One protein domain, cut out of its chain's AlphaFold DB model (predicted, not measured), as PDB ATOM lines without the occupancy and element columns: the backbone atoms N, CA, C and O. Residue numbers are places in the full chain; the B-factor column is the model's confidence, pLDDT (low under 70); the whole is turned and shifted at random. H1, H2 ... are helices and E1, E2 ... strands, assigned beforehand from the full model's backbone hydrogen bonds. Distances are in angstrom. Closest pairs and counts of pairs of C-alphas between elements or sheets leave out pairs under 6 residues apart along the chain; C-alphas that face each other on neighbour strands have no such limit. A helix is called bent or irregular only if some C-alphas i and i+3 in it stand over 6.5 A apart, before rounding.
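Overview. This is residues 130 to 249 of the 250 residues of an uncharacterized protein of Leptomonas pyrrhocoris (UniProt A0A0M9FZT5). A strongly twisted wall of five parallel strands has the kinked H3 and the short H5 packed on one face, while the short H1 lies on the opposite face, toward the edge strand E2. H2 meets H3 at a wide angle near the E2 and E3 part of the sheet, and H4 sits in the turn after E4. The printed part has 120 residues with five named helices and five named strands, in the order E1 H1 E2 H2 E3 H3 E4 H4 H5 E5; the sheet runs E2 E3 E4 E1 E5. The class is mixed, helices and strands; the whole is compact, with a radius of gyration of the C-alphas of 13.7 A and spans of 37 by 33 by 21 A.

Along the chain. E1, residues 130 to 135, begins with C-alpha 130 at (18.129, 8.476, -16.412) and is 16.4 A long. H1 is residues 145 to 149, E2 residues 153 to 157, and H2 residues 165 to 174, 14.4 A. E3 is residues 183 to 188, 16.4 A. H3, residues 190 to 206, is 20.7 A long and irregular: C-alphas 195 and 198 are 7.9 A apart, and it has a kink of 89 degrees near residue 197. E4, residues 220 to 227, is 22.4 A long. H4 is residues 231 to 234, H5 residues 240 to 245, and E5 residues 246 to 249, with C-alpha 249 at (10.876, 0.905, -8.875).

Arrangement. Across the sheet, N 154 and O 183 of E2 and E3 are 2.8 A apart, N 186 and O 222 of E3 and E4 2.8 A, N 132 and O 223 of E1 and E4 2.8 A, and N 133 and O 247 of E1 and E5 2.8 A, each within hydrogen-bond range. E2, H2, E3 and E3, H3, E4 are strand-helix-strand units, parallel neighbour strands with a helix between; E1, H1, E2 and E4, H4 H5, E5 are split ones, with other strands between the two. The four crossovers are right-handed. H3 lies over E4 and E1 at a height over the sheet of 10.3 A. With residues 197 to 204 alone it touches H5, at a steep tilt of 59 degrees, the same way; the closest C-alphas, of Lys 201 and Val 242, are 5.7 A apart. H2 only grazes the sheet, with residues 171 to 174; H4 only grazes it too. H2 and H3 only just touch, with 3 pairs of C-alphas within 8 A, the closest those of Val 165 and Val 196, 6.0 A. H1 and H3 are apart. Every O i to N i+4 pair is within hydrogen-bond range in H1, H2 and H5, and 7 of 13 are in H3; H4 is too short for such a pair.

Size, cuts and confidence. The C-alphas farthest apart, of Gly 139 and Gly 211, are 40.1 A apart. The printed part has no cut. The link from H3 to E4 is long. The mean pLDDT of the printed part is 90.4, and residues 178 to 180 are under 70.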
ATOM      1  N   SER A 130      18.694   8.721 -17.744       93.88
ATOM      2  CA  SER A 130      18.129   8.476 -16.412       93.88
ATOM      3  C   SER A 130      18.490   7.079 -15.898       93.88
ATOM      4  O   SER A 130      18.745   6.166 -16.681       93.88
ATOM      5  N   GLY A 131      18.535   6.911 -14.576       94.25
ATOM      6  CA  GLY A 131      18.853   5.643 -13.922       94.25
ATOM      7  C   GLY A 131      17.659   5.098 -13.146       94.25
ATOM      8  O   GLY A 131      17.013   5.837 -12.398       94.25
ATOM      9  N   VAL A 132      17.387   3.806 -13.299       94.69
ATOM     10  CA  VAL A 132      16.319   3.085 -12.604       94.69
ATOM     11  C   VAL A 132      16.884   1.799 -12.017       94.69
ATOM     12  O   VAL A 132      17.566   1.042 -12.703       94.69
ATOM     13  N   HIS A 133      16.593   1.553 -10.747       94.62
ATOM     14  CA  HIS A 133      16.780   0.257 -10.118       94.62
ATOM     15  C   HIS A 133      15.438  -0.456 -10.135       94.62
ATOM     16  O   HIS A 133      14.479   0.048  -9.559       94.62
ATOM     17  N   TRP A 134      15.374  -1.603 -10.803       92.75
ATOM     18  CA  TRP A 134      14.182  -2.433 -10.803       92.75
ATOM     19  C   TRP A 134      14.454  -3.705 -10.012       92.75
ATOM     20  O   TRP A 134      15.161  -4.606 -10.473       92.75
ATOM     21  N   HIS A 135      13.878  -3.753  -8.815       90.44
ATOM     22  CA  HIS A 135      13.868  -4.943  -7.981       90.44
ATOM     23  C   HIS A 135      12.653  -5.790  -8.349       90.44
ATOM     24  O   HIS A 135      11.536  -5.457  -7.963       90.44
ATOM     25  N   GLN A 136      12.858  -6.862  -9.118       80.38
ATOM     26  CA  GLN A 136      11.748  -7.721  -9.525       80.38
ATOM     27  C   GLN A 136      11.436  -8.726  -8.413       80.38
ATOM     28  O   GLN A 136      12.189  -9.684  -8.210       80.38
ATOM     29  N   ARG A 137      10.310  -8.544  -7.719       81.50
ATOM     30  CA  ARG A 137       9.780  -9.565  -6.814       81.50
ATOM     31  C   ARG A 137       9.042 -10.626  -7.615       81.50
ATOM     32  O   ARG A 137       8.602 -10.441  -8.752       81.50
ATOM     33  N   ARG A 138       8.931 -11.804  -7.012       76.25
ATOM     34  CA  ARG A 138       8.245 -12.935  -7.628       76.25
ATOM     35  C   ARG A 138       6.759 -12.597  -7.787       76.25
ATOM     36  O   ARG A 138       6.077 -12.408  -6.789       76.25
ATOM     37  N   GLY A 139       6.279 -12.565  -9.030       71.12
ATOM     38  CA  GLY A 139       4.888 -12.228  -9.358       71.12
ATOM     39  C   GLY A 139       4.663 -10.776  -9.785       71.12
ATOM     40  O   GLY A 139       3.546 -10.449 -10.181       71.12
ATOM     41  N   ASP A 140       5.694  -9.926  -9.766       75.12
ATOM     42  CA  ASP A 140       5.575  -8.560 -10.276       75.12
ATOM     43  C   ASP A 140       5.397  -8.561 -11.798       75.12
ATOM     44  O   ASP A 140       6.097  -9.274 -12.528       75.12
ATOM     45  N   ALA A 141       4.476  -7.722 -12.271       74.62
ATOM     46  CA  ALA A 141       4.269  -7.485 -13.693       74.62
ATOM     47  C   ALA A 141       5.539  -6.921 -14.350       74.62
ATOM     48  O   ALA A 141       6.289  -6.154 -13.732       74.62
ATOM     49  N   ASP A 142       5.767  -7.266 -15.618       81.56
ATOM     50  CA  ASP A 142       6.895  -6.725 -16.367       81.56
ATOM     51  C   ASP A 142       6.686  -5.222 -16.607       81.56
ATOM     52  O   ASP A 142       5.801  -4.772 -17.338       81.56
ATOM     53  N   ARG A 143       7.516  -4.401 -15.961       84.00
ATOM     54  CA  ARG A 143       7.436  -2.943 -16.084       84.00
ATOM     55  C   ARG A 143       7.958  -2.450 -17.438       84.00
ATOM     56  O   ARG A 143       7.755  -1.272 -17.732       84.00
ATOM     57  N   LEU A 144       8.594  -3.296 -18.256       88.81
ATOM     58  CA  LEU A 144       9.066  -2.971 -19.609       88.81
ATOM     59  C   LEU A 144       7.994  -3.145 -20.691       88.81
ATOM     60  O   LEU A 144       8.213  -2.675 -21.808       88.81
ATOM     61  N   ASP A 145       6.834  -3.734 -20.384       87.19
ATOM     62  CA  ASP A 145       5.786  -4.009 -21.380       87.19
ATOM     63  C   ASP A 145       5.367  -2.758 -22.158       87.19
ATOM     64  O   ASP A 145       5.171  -2.802 -23.375       87.19
ATOM     65  N   PHE A 146       5.284  -1.599 -21.496       87.81
ATOM     66  CA  PHE A 146       4.960  -0.355 -22.198       87.81
ATOM     67  C   PHE A 146       6.011  -0.020 -23.263       87.81
ATOM     68  O   PHE A 146       5.645   0.444 -24.335       87.81
ATOM     69  N   ALA A 147       7.298  -0.259 -22.987       88.81
ATOM     70  CA  ALA A 147       8.401   0.090 -23.874       88.81
ATOM     71  C   ALA A 147       8.408  -0.792 -25.127       88.81
ATOM     72  O   ALA A 147       8.707  -0.292 -26.208       88.81
ATOM     73  N   LEU A 148       7.997  -2.058 -25.001       87.75
ATOM     74  CA  LEU A 148       7.811  -2.970 -26.134       87.75
ATOM     75  C   LEU A 148       6.657  -2.534 -27.052       87.75
ATOM     76  O   LEU A 148       6.712  -2.738 -28.262       87.75
ATOM     77  N   ASN A 149       5.638  -1.883 -26.486       87.44
ATOM     78  CA  ASN A 149       4.464  -1.392 -27.215       87.44
ATOM     79  C   ASN A 149       4.607   0.067 -27.711       87.44
ATOM     80  O   ASN A 149       3.789   0.553 -28.495       87.44
ATOM     81  N   CYS A 150       5.643   0.786 -27.273       86.38
ATOM     82  CA  CYS A 150       5.863   2.203 -27.560       86.38
ATOM     83  C   CYS A 150       6.640   2.371 -28.876       86.38
ATOM     84  O   CYS A 150       7.856   2.174 -28.925       86.38
ATOM     85  N   ARG A 151       5.969   2.790 -29.957       82.56
ATOM     86  CA  ARG A 151       6.659   3.093 -31.227       82.56
ATOM     87  C   ARG A 151       7.703   4.199 -31.016       82.56
ATOM     88  O   ARG A 151       7.354   5.318 -30.654       82.56
ATOM     89  N   GLY A 152       8.973   3.885 -31.273       83.50
ATOM     90  CA  GLY A 152      10.105   4.813 -31.123       83.50
ATOM     91  C   GLY A 152      10.953   4.594 -29.866       83.50
ATOM     92  O   GLY A 152      12.014   5.216 -29.742       83.50
ATOM     93  N   VAL A 153      10.536   3.686 -28.976       90.75
ATOM     94  CA  VAL A 153      11.366   3.186 -27.875       90.75
ATOM     95  C   VAL A 153      12.051   1.891 -28.301       90.75
ATOM     96  O   VAL A 153      11.430   1.002 -28.875       90.75
ATOM     97  N   LEU A 154      13.347   1.792 -28.026       92.94
ATOM     98  CA  LEU A 154      14.134   0.577 -28.185       92.94
ATOM     99  C   LEU A 154      14.484   0.031 -26.807       92.94
ATOM    100  O   LEU A 154      15.160   0.705 -26.035       92.94
ATOM    101  N   VAL A 155      14.074  -1.200 -26.516       93.56
ATOM    102  CA  VAL A 155      14.576  -1.938 -25.354       93.56
ATOM    103  C   VAL A 155      15.821  -2.702 -25.793       93.56
ATOM    104  O   VAL A 155      15.743  -3.565 -26.664       93.56
ATOM    105  N   ALA A 156      16.974  -2.356 -25.226       93.75
ATOM    106  CA  ALA A 156      18.268  -2.920 -25.591       93.75
ATOM    107  C   ALA A 156      18.903  -3.616 -24.376       93.75
ATOM    108  O   ALA A 156      19.242  -2.945 -23.396       93.75
ATOM    109  N   PRO A 157      19.084  -4.945 -24.394       94.12
ATOM    110  CA  PRO A 157      19.829  -5.615 -23.341       94.12
ATOM    111  C   PRO A 157      21.318  -5.251 -23.430       94.12
ATOM    112  O   PRO A 157      21.920  -5.286 -24.502       94.12
ATOM    113  N   LEU A 158      21.923  -4.915 -22.293       93.31
ATOM    114  CA  LEU A 158      23.363  -4.715 -22.152       93.31
ATOM    115  C   LEU A 158      23.979  -5.979 -21.553       93.31
ATOM    116  O   LEU A 158      24.038  -6.146 -20.329       93.31
ATOM    117  N   HIS A 159      24.423  -6.870 -22.439       85.31
ATOM    118  CA  HIS A 159      25.079  -8.122 -22.082       85.31
ATOM    119  C   HIS A 159      26.530  -7.856 -21.656       85.31
ATOM    120  O   HIS A 159      27.431  -7.761 -22.485       85.31
ATOM    121  N   GLY A 160      26.744  -7.700 -20.349       86.00
ATOM    122  CA  GLY A 160      28.084  -7.693 -19.762       86.00
ATOM    123  C   GLY A 160      28.638  -9.110 -19.535       86.00
ATOM    124  O   GLY A 160      28.048 -10.090 -19.994       86.00
ATOM    125  N   PRO A 161      29.750  -9.244 -18.789       92.31
ATOM    126  CA  PRO A 161      30.432  -8.191 -18.036       92.31
ATOM    127  C   PRO A 161      31.280  -7.263 -18.914       92.31
ATOM    128  O   PRO A 161      32.042  -7.720 -19.762       92.31
ATOM    129  N   PHE A 162      31.205  -5.955 -18.663       94.94
ATOM    130  CA  PHE A 162      32.050  -4.977 -19.356       94.94
ATOM    131  C   PHE A 162      33.433  -4.901 -18.704       94.94
ATOM    132  O   PHE A 162      33.557  -4.627 -17.509       94.94
ATOM    133  N   ALA A 163      34.486  -5.133 -19.487       93.19
ATOM    134  CA  ALA A 163      35.867  -5.064 -19.012       93.19
ATOM    135  C   ALA A 163      36.422  -3.631 -18.994       93.19
ATOM    136  O   ALA A 163      37.379  -3.358 -18.273       93.19
ATOM    137  N   SER A 164      35.837  -2.717 -19.774       95.25
ATOM    138  CA  SER A 164      36.279  -1.323 -19.856       95.25
ATOM    139  C   SER A 164      35.128  -0.359 -20.151       95.25
ATOM    140  O   SER A 164      34.068  -0.742 -20.651       95.25
ATOM    141  N   VAL A 165      35.370   0.925 -19.873       95.50
ATOM    142  CA  VAL A 165      34.443   2.024 -20.189       95.50
ATOM    143  C   VAL A 165      34.179   2.117 -21.693       95.50
ATOM    144  O   VAL A 165      33.055   2.399 -22.103       95.50
ATOM    145  N   ASP A 166      35.182   1.827 -22.522       95.19
ATOM    146  CA  ASP A 166      35.045   1.867 -23.979       95.19
ATOM    147  C   ASP A 166      34.117   0.770 -24.507       95.19
ATOM    148  O   ASP A 166      33.341   1.033 -25.425       95.19
ATOM    149  N   GLN A 167      34.132  -0.426 -23.903       95.06
ATOM    150  CA  GLN A 167      33.190  -1.495 -24.254       95.06
ATOM    151  C   GLN A 167      31.751  -1.101 -23.919       95.06
ATOM    152  O   GLN A 167      30.869  -1.226 -24.768       95.06
ATOM    153  N   LEU A 168      31.518  -0.567 -22.714       95.38
ATOM    154  CA  LEU A 168      30.198  -0.071 -22.320       95.38
ATOM    155  C   LEU A 168      29.725   1.054 -23.258       95.38
ATOM    156  O   LEU A 168      28.560   1.084 -23.664       95.38
ATOM    157  N   ARG A 169      30.625   1.971 -23.632       95.00
ATOM    158  CA  ARG A 169      30.319   3.066 -24.562       95.00
ATOM    159  C   ARG A 169      29.948   2.543 -25.946       95.00
ATOM    160  O   ARG A 169      28.937   2.966 -26.496       95.00
ATOM    161  N   ALA A 170      30.738   1.626 -26.496       92.94
ATOM    162  CA  ALA A 170      30.461   1.036 -27.799       92.94
ATOM    163  C   ALA A 170      29.097   0.331 -27.803       92.94
ATOM    164  O   ALA A 170      28.310   0.529 -28.726       92.94
ATOM    165  N   GLU A 171      28.787  -0.432 -26.752       93.06
ATOM    166  CA  GLU A 171      27.523  -1.164 -26.653       93.06
ATOM    167  C   GLU A 171      26.313  -0.230 -26.546       93.06
ATOM    168  O   GLU A 171      25.335  -0.382 -27.275       93.06
ATOM    169  N   THR A 172      26.397   0.797 -25.699       93.00
ATOM    170  CA  THR A 172      25.319   1.788 -25.546       93.00
ATOM    171  C   THR A 172      25.107   2.628 -26.810       93.00
ATOM    172  O   THR A 172      23.967   2.939 -27.159       93.00
ATOM    173  N   GLN A 173      26.171   2.951 -27.551       92.06
ATOM    174  CA  GLN A 173      26.071   3.712 -28.801       92.06
ATOM    175  C   GLN A 173      25.450   2.910 -29.955       92.06
ATOM    176  O   GLN A 173      24.759   3.503 -30.788       92.06
ATOM    177  N   LYS A 174      25.606   1.576 -29.990       91.38
ATOM    178  CA  LYS A 174      24.943   0.719 -30.998       91.38
ATOM    179  C   LYS A 174      23.429   0.925 -31.021       91.38
ATOM    180  O   LYS A 174      22.828   0.910 -32.093       91.38
ATOM    181  N   SER A 175      22.821   1.184 -29.862       91.06
ATOM    182  CA  SER A 175      21.377   1.407 -29.733       91.06
ATOM    183  C   SER A 175      20.864   2.630 -30.508       91.06
ATOM    184  O   SER A 175      19.675   2.696 -30.812       91.06
ATOM    185  N   PHE A 176      21.737   3.577 -30.865       87.88
ATOM    186  CA  PHE A 176      21.380   4.780 -31.626       87.88
ATOM    187  C   PHE A 176      21.785   4.722 -33.107       87.88
ATOM    188  O   PHE A 176      21.440   5.624 -33.872       87.88
ATOM    189  N   GLY A 177      22.487   3.670 -33.543       76.94
ATOM    190  CA  GLY A 177      23.027   3.568 -34.904       76.94
ATOM    191  C   GLY A 177      21.969   3.464 -36.009       76.94
ATOM    192  O   GLY A 177      22.245   3.807 -37.154       76.94
ATOM    193  N   SER A 178      20.741   3.043 -35.688       63.50
ATOM    194  CA  SER A 178      19.668   2.835 -36.672       63.50
ATOM    195  C   SER A 178      18.853   4.093 -37.015       63.50
ATOM    196  O   SER A 178      17.894   3.987 -37.778       63.50
ATOM    197  N   GLN A 179      19.194   5.268 -36.458       61.34
ATOM    198  CA  GLN A 179      18.502   6.575 -36.560       61.34
ATOM    199  C   GLN A 179      16.993   6.611 -36.223       61.34
ATOM    200  O   GLN A 179      16.447   7.689 -35.988       61.34
ATOM    201  N   LYS A 180      16.304   5.469 -36.142       67.06
ATOM    202  CA  LYS A 180      14.862   5.378 -35.867       67.06
ATOM    203  C   LYS A 180      14.534   5.469 -34.377       67.06
ATOM    204  O   LYS A 180      13.459   5.942 -34.019       67.06
ATOM    205  N   SER A 181      15.446   5.040 -33.508       78.06
ATOM    206  CA  SER A 181      15.215   4.992 -32.062       78.06
ATOM    207  C   SER A 181      15.790   6.230 -31.385       78.06
ATOM    208  O   SER A 181      17.000   6.370 -31.220       78.06
ATOM    209  N   ARG A 182      14.908   7.151 -30.989       88.69
ATOM    210  CA  ARG A 182      15.271   8.361 -30.227       88.69
ATOM    211  C   ARG A 182      15.165   8.143 -28.718       88.69
ATOM    212  O   ARG A 182      15.649   8.971 -27.952       88.69
ATOM    213  N   CYS A 183      14.569   7.027 -28.306       91.69
ATOM    214  CA  CYS A 183      14.423   6.620 -26.918       91.69
ATOM    215  C   CYS A 183      14.930   5.202 -26.742       91.69
ATOM    216  O   CYS A 183      14.485   4.297 -27.441       91.69
ATOM    217  N   VAL A 184      15.855   5.015 -25.812       93.88
ATOM    218  CA  VAL A 184      16.461   3.715 -25.545       93.88
ATOM    219  C   VAL A 184      16.317   3.387 -24.067       93.88
ATOM    220  O   VAL A 184      16.622   4.210 -23.208       93.88
ATOM    221  N   VAL A 185      15.868   2.174 -23.774       95.31
ATOM    222  CA  VAL A 185      15.854   1.594 -22.435       95.31
ATOM    223  C   VAL A 185      16.897   0.487 -22.414       95.31
ATOM    224  O   VAL A 185      16.703  -0.569 -23.014       95.31
ATOM    225  N   TRP A 186      18.019   0.740 -21.750       96.19
ATOM    226  CA  TRP A 186      19.069  -0.250 -21.565       96.19
ATOM    227  C   TRP A 186      18.772  -1.111 -20.354       96.19
ATOM    228  O   TRP A 186      18.644  -0.583 -19.254       96.19
ATOM    229  N   VAL A 187      18.710  -2.425 -20.531       95.50
ATOM    230  CA  VAL A 187      18.450  -3.362 -19.432       95.50
ATOM    231  C   VAL A 187      19.734  -4.109 -19.104       95.50
ATOM    232  O   VAL A 187      20.328  -4.734 -19.978       95.50
ATOM    233  N   THR A 188      20.176  -4.045 -17.853       95.69
ATOM    234  CA  THR A 188      21.408  -4.700 -17.396       95.69
ATOM    235  C   THR A 188      21.252  -5.274 -15.990       95.69
ATOM    236  O   THR A 188      20.267  -4.982 -15.311       95.69
ATOM    237  N   SER A 189      22.220  -6.076 -15.550       94.62
ATOM    238  CA  SER A 189      22.308  -6.578 -14.176       94.62
ATOM    239  C   SER A 189      23.450  -5.888 -13.418       94.62
ATOM    240  O   SER A 189      24.390  -5.408 -14.059       94.62
ATOM    241  N   PRO A 190      23.422  -5.825 -12.074       94.12
ATOM    242  CA  PRO A 190      24.512  -5.251 -11.282       94.12
ATOM    243  C   PRO A 190      25.881  -5.876 -11.591       94.12
ATOM    244  O   PRO A 190      26.885  -5.171 -11.677       94.12
ATOM    245  N   GLU A 191      25.916  -7.188 -11.817       93.75
ATOM    246  CA  GLU A 191      27.134  -7.964 -12.067       93.75
ATOM    247  C   GLU A 191      27.752  -7.608 -13.425       93.75
ATOM    248  O   GLU A 191      28.975  -7.527 -13.558       93.75
ATOM    249  N   ALA A 192      26.915  -7.329 -14.430       93.94
ATOM    250  CA  ALA A 192      27.355  -6.959 -15.772       93.94
ATOM    251  C   ALA A 192      28.139  -5.632 -15.793       93.94
ATOM    252  O   ALA A 192      29.074  -5.464 -16.581       93.94
ATOM    253  N   ILE A 193      27.769  -4.696 -14.917       94.44
ATOM    254  CA  ILE A 193      28.313  -3.331 -14.875       94.44
ATOM    255  C   ILE A 193      29.280  -3.089 -13.716       94.44
ATOM    256  O   ILE A 193      29.862  -2.010 -13.643       94.44
ATOM    257  N   GLN A 194      29.483  -4.062 -12.826       93.81
ATOM    258  CA  GLN A 194      30.242  -3.879 -11.587       93.81
ATOM    259  C   GLN A 194      31.631  -3.261 -11.819       93.81
ATOM    260  O   GLN A 194      32.007  -2.292 -11.161       93.81
ATOM    261  N   LYS A 195      32.376  -3.764 -12.811       94.00
ATOM    262  CA  LYS A 195      33.736  -3.290 -13.135       94.00
ATOM    263  C   LYS A 195      33.779  -1.874 -13.715       94.00
ATOM    264  O   LYS A 195      34.804  -1.207 -13.623       94.00
ATOM    265  N   VAL A 196      32.675  -1.410 -14.296       95.12
ATOM    266  CA  VAL A 196      32.540  -0.084 -14.924       95.12
ATOM    267  C   VAL A 196      31.616   0.838 -14.130       95.12
ATOM    268  O   VAL A 196      31.258   1.914 -14.604       95.12
ATOM    269  N   ALA A 197      31.240   0.458 -12.907       92.31
ATOM    270  CA  ALA A 197      30.221   1.159 -12.141       92.31
ATOM    271  C   ALA A 197      30.601   2.619 -11.849       92.31
ATOM    272  O   ALA A 197      29.752   3.501 -11.915       92.31
ATOM    273  N   ASN A 198      31.887   2.909 -11.632       91.75
ATOM    274  CA  ASN A 198      32.361   4.286 -11.471       91.75
ATOM    275  C   ASN A 198      32.097   5.151 -12.713       91.75
ATOM    276  O   ASN A 198      31.745   6.316 -12.570       91.75
ATOM    277  N   ALA A 199      32.193   4.588 -13.920       93.06
ATOM    278  CA  ALA A 199      31.895   5.314 -15.154       93.06
ATOM    279  C   ALA A 199      30.389   5.548 -15.345       93.06
ATOM    280  O   ALA A 199      29.994   6.525 -15.973       93.06
ATOM    281  N   LEU A 200      29.525   4.719 -14.743       93.56
ATOM    282  CA  LEU A 200      28.080   4.973 -14.750       93.56
ATOM    283  C   LEU A 200      27.709   6.266 -14.035       93.56
ATOM    284  O   LEU A 200      26.675   6.851 -14.345       93.56
ATOM    285  N   LYS A 201      28.543   6.736 -13.103       93.25
ATOM    286  CA  LYS A 201      28.354   8.056 -12.512       93.25
ATOM    287  C   LYS A 201      28.398   9.141 -13.579       93.25
ATOM    288  O   LYS A 201      27.480   9.947 -13.642       93.25
ATOM    289  N   GLU A 202      29.429   9.136 -14.419       93.62
ATOM    290  CA  GLU A 202      29.534  10.084 -15.529       93.62
ATOM    291  C   GLU A 202      28.309   9.951 -16.439       93.62
ATOM    292  O   GLU A 202      27.614  10.931 -16.699       93.62
ATOM    293  N   LEU A 203      27.935   8.719 -16.798       94.56
ATOM    294  CA  LEU A 203      26.801   8.483 -17.691       94.56
ATOM    295  C   LEU A 203      25.503   9.107 -17.163       94.56
ATOM    296  O   LEU A 203      24.774   9.742 -17.924       94.56
ATOM    297  N   LEU A 204      25.223   8.940 -15.871       93.94
ATOM    298  CA  LEU A 204      23.998   9.421 -15.230       93.94
ATOM    299  C   LEU A 204      24.035  10.920 -14.881       93.94
ATOM    300  O   LEU A 204      22.975  11.544 -14.805       93.94
ATOM    301  N   GLU A 205      25.215  11.505 -14.661       93.06
ATOM    302  CA  GLU A 205      25.368  12.923 -14.300       93.06
ATOM    303  C   GLU A 205      25.437  13.835 -15.525       93.06
ATOM    304  O   GLU A 205      24.799  14.888 -15.546       93.06
ATOM    305  N   ASN A 206      26.211  13.449 -16.541       93.19
ATOM    306  CA  ASN A 206      26.524  14.316 -17.676       93.19
ATOM    307  C   ASN A 206      26.392  13.627 -19.041       93.19
ATOM    308  O   ASN A 206      26.825  14.194 -20.045       93.19
ATOM    309  N   ASN A 207      25.762  12.444 -19.106       94.25
ATOM    310  CA  ASN A 207      25.577  11.696 -20.352       94.25
ATOM    311  C   ASN A 207      26.908  11.340 -21.041       94.25
ATOM    312  O   ASN A 207      26.961  11.214 -22.266       94.25
ATOM    313  N   ALA A 208      27.990  11.171 -20.277       93.94
ATOM    314  CA  ALA A 208      29.290  10.814 -20.824       93.94
ATOM    315  C   ALA A 208      29.824   9.499 -20.257       93.94
ATOM    316  O   ALA A 208      29.554   9.120 -19.127       93.94
ATOM    317  N   LEU A 209      30.632   8.807 -21.053       94.69
ATOM    318  CA  LEU A 209      31.478   7.715 -20.581       94.69
ATOM    319  C   LEU A 209      32.909   8.049 -20.963       94.69
ATOM    320  O   LEU A 209      33.212   8.103 -22.159       94.69
ATOM    321  N   GLY A 210      33.787   8.294 -19.989       90.38
ATOM    322  CA  GLY A 210      35.167   8.711 -20.251       90.38
ATOM    323  C   GLY A 210      35.215  10.021 -21.039       90.38
ATOM    324  O   GLY A 210      35.889  10.104 -22.064       90.38
ATOM    325  N   GLY A 211      34.394  10.996 -20.635       90.44
ATOM    326  CA  GLY A 211      34.327  12.330 -21.249       90.44
ATOM    327  C   GLY A 211      33.656  12.412 -22.628       90.44
ATOM    328  O   GLY A 211      33.565  13.501 -23.188       90.44
ATOM    329  N   ARG A 212      33.164  11.298 -23.190       92.75
ATOM    330  CA  ARG A 212      32.498  11.284 -24.505       92.75
ATOM    331  C   ARG A 212      30.990  11.075 -24.369       92.75
ATOM    332  O   ARG A 212      30.601  10.131 -23.677       92.75
ATOM    333  N   PRO A 213      30.156  11.875 -25.055       93.06
ATOM    334  CA  PRO A 213      28.709  11.747 -24.972       93.06
ATOM    335  C   PRO A 213      28.221  10.402 -25.525       93.06
ATOM    336  O   PRO A 213      28.708   9.922 -26.554       93.06
ATOM    337  N   VAL A 214      27.250   9.800 -24.837       93.44
ATOM    338  CA  VAL A 214      26.664   8.501 -25.208       93.44
ATOM    339  C   VAL A 214      25.333   8.675 -25.924       93.44
ATOM    340  O   VAL A 214      25.163   8.163 -27.029       93.44
ATOM    341  N   VAL A 215      24.397   9.408 -25.317       92.88
ATOM    342  CA  VAL A 215      23.096   9.709 -25.926       92.88
ATOM    343  C   VAL A 215      23.233  10.934 -26.832       92.88
ATOM    344  O   VAL A 215      23.669  11.985 -26.351       92.88
ATOM    345  N   PRO A 216      22.842  10.847 -28.116       90.94
ATOM    346  CA  PRO A 216      22.851  11.989 -29.023       90.94
ATOM    347  C   PRO A 216      21.945  13.142 -28.559       90.94
ATOM    348  O   PRO A 216      20.985  12.927 -27.809       90.94
ATOM    349  N   PRO A 217      22.165  14.370 -29.063       87.38
ATOM    350  CA  PRO A 217      21.231  15.468 -28.856       87.38
ATOM    351  C   PRO A 217      19.806  15.081 -29.273       87.38
ATOM    352  O   PRO A 217      19.596  14.406 -30.283       87.38
ATOM    353  N   GLN A 218      18.822  15.529 -28.486       86.12
ATOM    354  CA  GLN A 218      17.390  15.249 -28.685       86.12
ATOM    355  C   GLN A 218      16.991  13.762 -28.569       86.12
ATOM    356  O   GLN A 218      15.844  13.423 -28.852       86.12
ATOM    357  N   ALA A 219      17.898  12.883 -28.138       90.62
ATOM    358  CA  ALA A 219      17.576  11.517 -27.754       90.62
ATOM    359  C   ALA A 219      17.501  11.371 -26.222       90.62
ATOM    360  O   ALA A 219      17.843  12.285 -25.451       90.62
ATOM    361  N   ARG A 220      16.999  10.219 -25.777       92.69
ATOM    362  CA  ARG A 220      16.866   9.847 -24.367       92.69
ATOM    363  C   ARG A 220      17.310   8.411 -24.146       92.69
ATOM    364  O   ARG A 220      16.985   7.529 -24.937       92.69
ATOM    365  N   GLY A 221      18.035   8.205 -23.057       93.75
ATOM    366  CA  GLY A 221      18.414   6.893 -22.557       93.75
ATOM    367  C   GLY A 221      17.876   6.681 -21.146       93.75
ATOM    368  O   GLY A 221      17.872   7.605 -20.334       93.75
ATOM    369  N   THR A 222      17.469   5.463 -20.820       95.25
ATOM    370  CA  THR A 222      17.203   5.052 -19.439       95.25
ATOM    371  C   THR A 222      17.953   3.764 -19.166       95.25
ATOM    372  O   THR A 222      17.717   2.760 -19.832       95.25
ATOM    373  N   LEU A 223      18.864   3.789 -18.196       95.75
ATOM    374  CA  LEU A 223      19.554   2.604 -17.707       95.75
ATOM    375  C   LEU A 223      18.712   1.950 -16.611       95.75
ATOM    376  O   LEU A 223      18.524   2.525 -15.541       95.75
ATOM    377  N   VAL A 224      18.238   0.740 -16.877       95.69
ATOM    378  CA  VAL A 224      17.521  -0.115 -15.935       95.69
ATOM    379  C   VAL A 224      18.488  -1.162 -15.404       95.69
ATOM    380  O   VAL A 224      18.895  -2.076 -16.123       95.69
ATOM    381  N   VAL A 225      18.843  -1.032 -14.131       95.00
ATOM    382  CA  VAL A 225      19.586  -2.046 -13.386       95.00
ATOM    383  C   VAL A 225      18.565  -2.985 -12.760       95.00
ATOM    384  O   VAL A 225      17.939  -2.656 -11.750       95.00
ATOM    385  N   LYS A 226      18.368  -4.134 -13.400       93.12
ATOM    386  CA  LYS A 226      17.460  -5.181 -12.946       93.12
ATOM    387  C   LYS A 226      18.193  -6.083 -11.961       93.12
ATOM    388  O   LYS A 226      19.201  -6.686 -12.324       93.12
ATOM    389  N   SER A 227      17.700  -6.179 -10.732       91.06
ATOM    390  CA  SER A 227      18.326  -7.007  -9.699       91.06
ATOM    391  C   SER A 227      17.291  -7.799  -8.897       91.06
ATOM    392  O   SER A 227      16.129  -7.409  -8.792       91.06
ATOM    393  N   ALA A 228      17.721  -8.929  -8.335       88.94
ATOM    394  CA  ALA A 228      16.929  -9.697  -7.372       88.94
ATOM    395  C   ALA A 228      17.066  -9.154  -5.937       88.94
ATOM    396  O   ALA A 228      16.397  -9.643  -5.032       88.94
ATOM    397  N   HIS A 229      17.924  -8.153  -5.727       88.56
ATOM    398  CA  HIS A 229      18.288  -7.630  -4.415       88.56
ATOM    399  C   HIS A 229      17.589  -6.290  -4.151       88.56
ATOM    400  O   HIS A 229      17.349  -5.526  -5.090       88.56
ATOM    401  N   PRO A 230      17.222  -5.975  -2.900       91.12
ATOM    402  CA  PRO A 230      16.751  -4.642  -2.558       91.12
ATOM    403  C   PRO A 230      17.874  -3.609  -2.726       91.12
ATOM    404  O   PRO A 230      19.067  -3.930  -2.801       91.12
ATOM    405  N   ARG A 231      17.492  -2.333  -2.768       92.19
ATOM    406  CA  ARG A 231      18.414  -1.212  -2.986       92.19
ATOM    407  C   ARG A 231      19.536  -1.154  -1.948       92.19
ATOM    408  O   ARG A 231      20.651  -0.742  -2.267       92.19
ATOM    409  N   GLU A 232      19.252  -1.543  -0.713       91.50
ATOM    410  CA  GLU A 232      20.200  -1.569   0.402       91.50
ATOM    411  C   GLU A 232      21.345  -2.541   0.123       91.50
ATOM    412  O   GLU A 232      22.508  -2.192   0.311       91.50
ATOM    413  N   GLU A 233      21.022  -3.722  -0.400       92.12
ATOM    414  CA  GLU A 233      21.998  -4.746  -0.764       92.12
ATOM    415  C   GLU A 233      22.776  -4.369  -2.029       92.12
ATOM    416  O   GLU A 233      23.962  -4.685  -2.140       92.12
ATOM    417  N   LEU A 234      22.165  -3.610  -2.944       91.81
ATOM    418  CA  LEU A 234      22.842  -3.117  -4.146       91.81
ATOM    419  C   LEU A 234      24.067  -2.243  -3.819       91.81
ATOM    420  O   LEU A 234      25.024  -2.214  -4.596       91.81
ATOM    421  N   LYS A 235      24.084  -1.580  -2.652       93.25
ATOM    422  CA  LYS A 235      25.228  -0.782  -2.164       93.25
ATOM    423  C   LYS A 235      26.477  -1.623  -1.877       93.25
ATOM    424  O   LYS A 235      27.568  -1.064  -1.815       93.25
ATOM    425  N   ASN A 236      26.330  -2.940  -1.728       93.25
ATOM    426  CA  ASN A 236      27.453  -3.865  -1.561       93.25
ATOM    427  C   ASN A 236      28.101  -4.245  -2.904       93.25
ATOM    428  O   ASN A 236      29.218  -4.755  -2.924       93.25
ATOM    429  N   ILE A 237      27.402  -4.013  -4.021       92.19
ATOM    430  CA  ILE A 237      27.833  -4.414  -5.367       92.19
ATOM    431  C   ILE A 237      28.281  -3.194  -6.171       92.19
ATOM    432  O   ILE A 237      29.319  -3.225  -6.833       92.19
ATOM    433  N   LEU A 238      27.492  -2.118  -6.118       94.25
ATOM    434  CA  LEU A 238      27.724  -0.884  -6.854       94.25
ATOM    435  C   LEU A 238      28.149   0.245  -5.906       94.25
ATOM    436  O   LEU A 238      27.683   0.302  -4.767       94.25
ATOM    437  N   PRO A 239      28.968   1.203  -6.377       94.44
ATOM    438  CA  PRO A 239      29.332   2.371  -5.594       94.44
ATOM    439  C   PRO A 239      28.091   3.103  -5.084       94.44
ATOM    440  O   PRO A 239      27.160   3.379  -5.844       94.44
ATOM    441  N   HIS A 240      28.119   3.494  -3.811       94.31
ATOM    442  CA  HIS A 240      27.014   4.166  -3.123       94.31
ATOM    443  C   HIS A 240      26.416   5.322  -3.944       94.31
ATOM    444  O   HIS A 240      25.201   5.422  -4.102       94.31
ATOM    445  N   ARG A 241      27.267   6.167  -4.541       93.00
ATOM    446  CA  ARG A 241      26.833   7.300  -5.375       93.00
ATOM    447  C   ARG A 241      25.997   6.862  -6.579       93.00
ATOM    448  O   ARG A 241      24.981   7.488  -6.856       93.00
ATOM    449  N   VAL A 242      26.389   5.781  -7.257       94.25
ATOM    450  CA  VAL A 242      25.648   5.216  -8.399       94.25
ATOM    451  C   VAL A 242      24.276   4.753  -7.947       94.25
ATOM    452  O   VAL A 242      23.280   5.145  -8.545       94.25
ATOM    453  N   VAL A 243      24.214   4.010  -6.839       95.06
ATOM    454  CA  VAL A 243      22.944   3.541  -6.271       95.06
ATOM    455  C   VAL A 243      22.013   4.712  -5.956       95.06
ATOM    456  O   VAL A 243      20.826   4.627  -6.243       95.06
ATOM    457  N   HIS A 244      22.516   5.832  -5.432       94.19
ATOM    458  CA  HIS A 244      21.700   7.026  -5.163       94.19
ATOM    459  C   HIS A 244      21.134   7.708  -6.417       94.19
ATOM    460  O   HIS A 244      20.088   8.348  -6.334       94.19
ATOM    461  N   MET A 245      21.768   7.543  -7.578       92.88
ATOM    462  CA  MET A 245      21.262   8.081  -8.845       92.88
ATOM    463  C   MET A 245      20.204   7.194  -9.508       92.88
ATOM    464  O   MET A 245      19.511   7.656 -10.417       92.88
ATOM    465  N   LEU A 246      20.057   5.944  -9.063       93.62
ATOM    466  CA  LEU A 246      19.007   5.051  -9.536       93.62
ATOM    467  C   LEU A 246      17.692   5.374  -8.820       93.62
ATOM    468  O   LEU A 246      17.628   5.396  -7.591       93.62
ATOM    469  N   THR A 247      16.623   5.613  -9.569       91.81
ATOM    470  CA  THR A 247      15.272   5.715  -8.996       91.81
ATOM    471  C   THR A 247      14.769   4.310  -8.702       91.81
ATOM    472  O   THR A 247      14.873   3.454  -9.576       91.81
ATOM    473  N   ASP A 248      14.268   4.055  -7.495       88.25
ATOM    474  CA  ASP A 248      13.755   2.724  -7.161       88.25
ATOM    475  C   ASP A 248      12.378   2.511  -7.781       88.25
ATOM    476  O   ASP A 248      11.516   3.392  -7.697       88.25
ATOM    477  N   VAL A 249      12.182   1.352  -8.400       84.19
ATOM    478  CA  VAL A 249      10.876   0.905  -8.875       84.19
ATOM    479  C   VAL A 249      10.611  -0.505  -8.355       84.19
ATOM    480  O   VAL A 249      11.407  -1.423  -8.570       84.19
TER     481      VAL A 249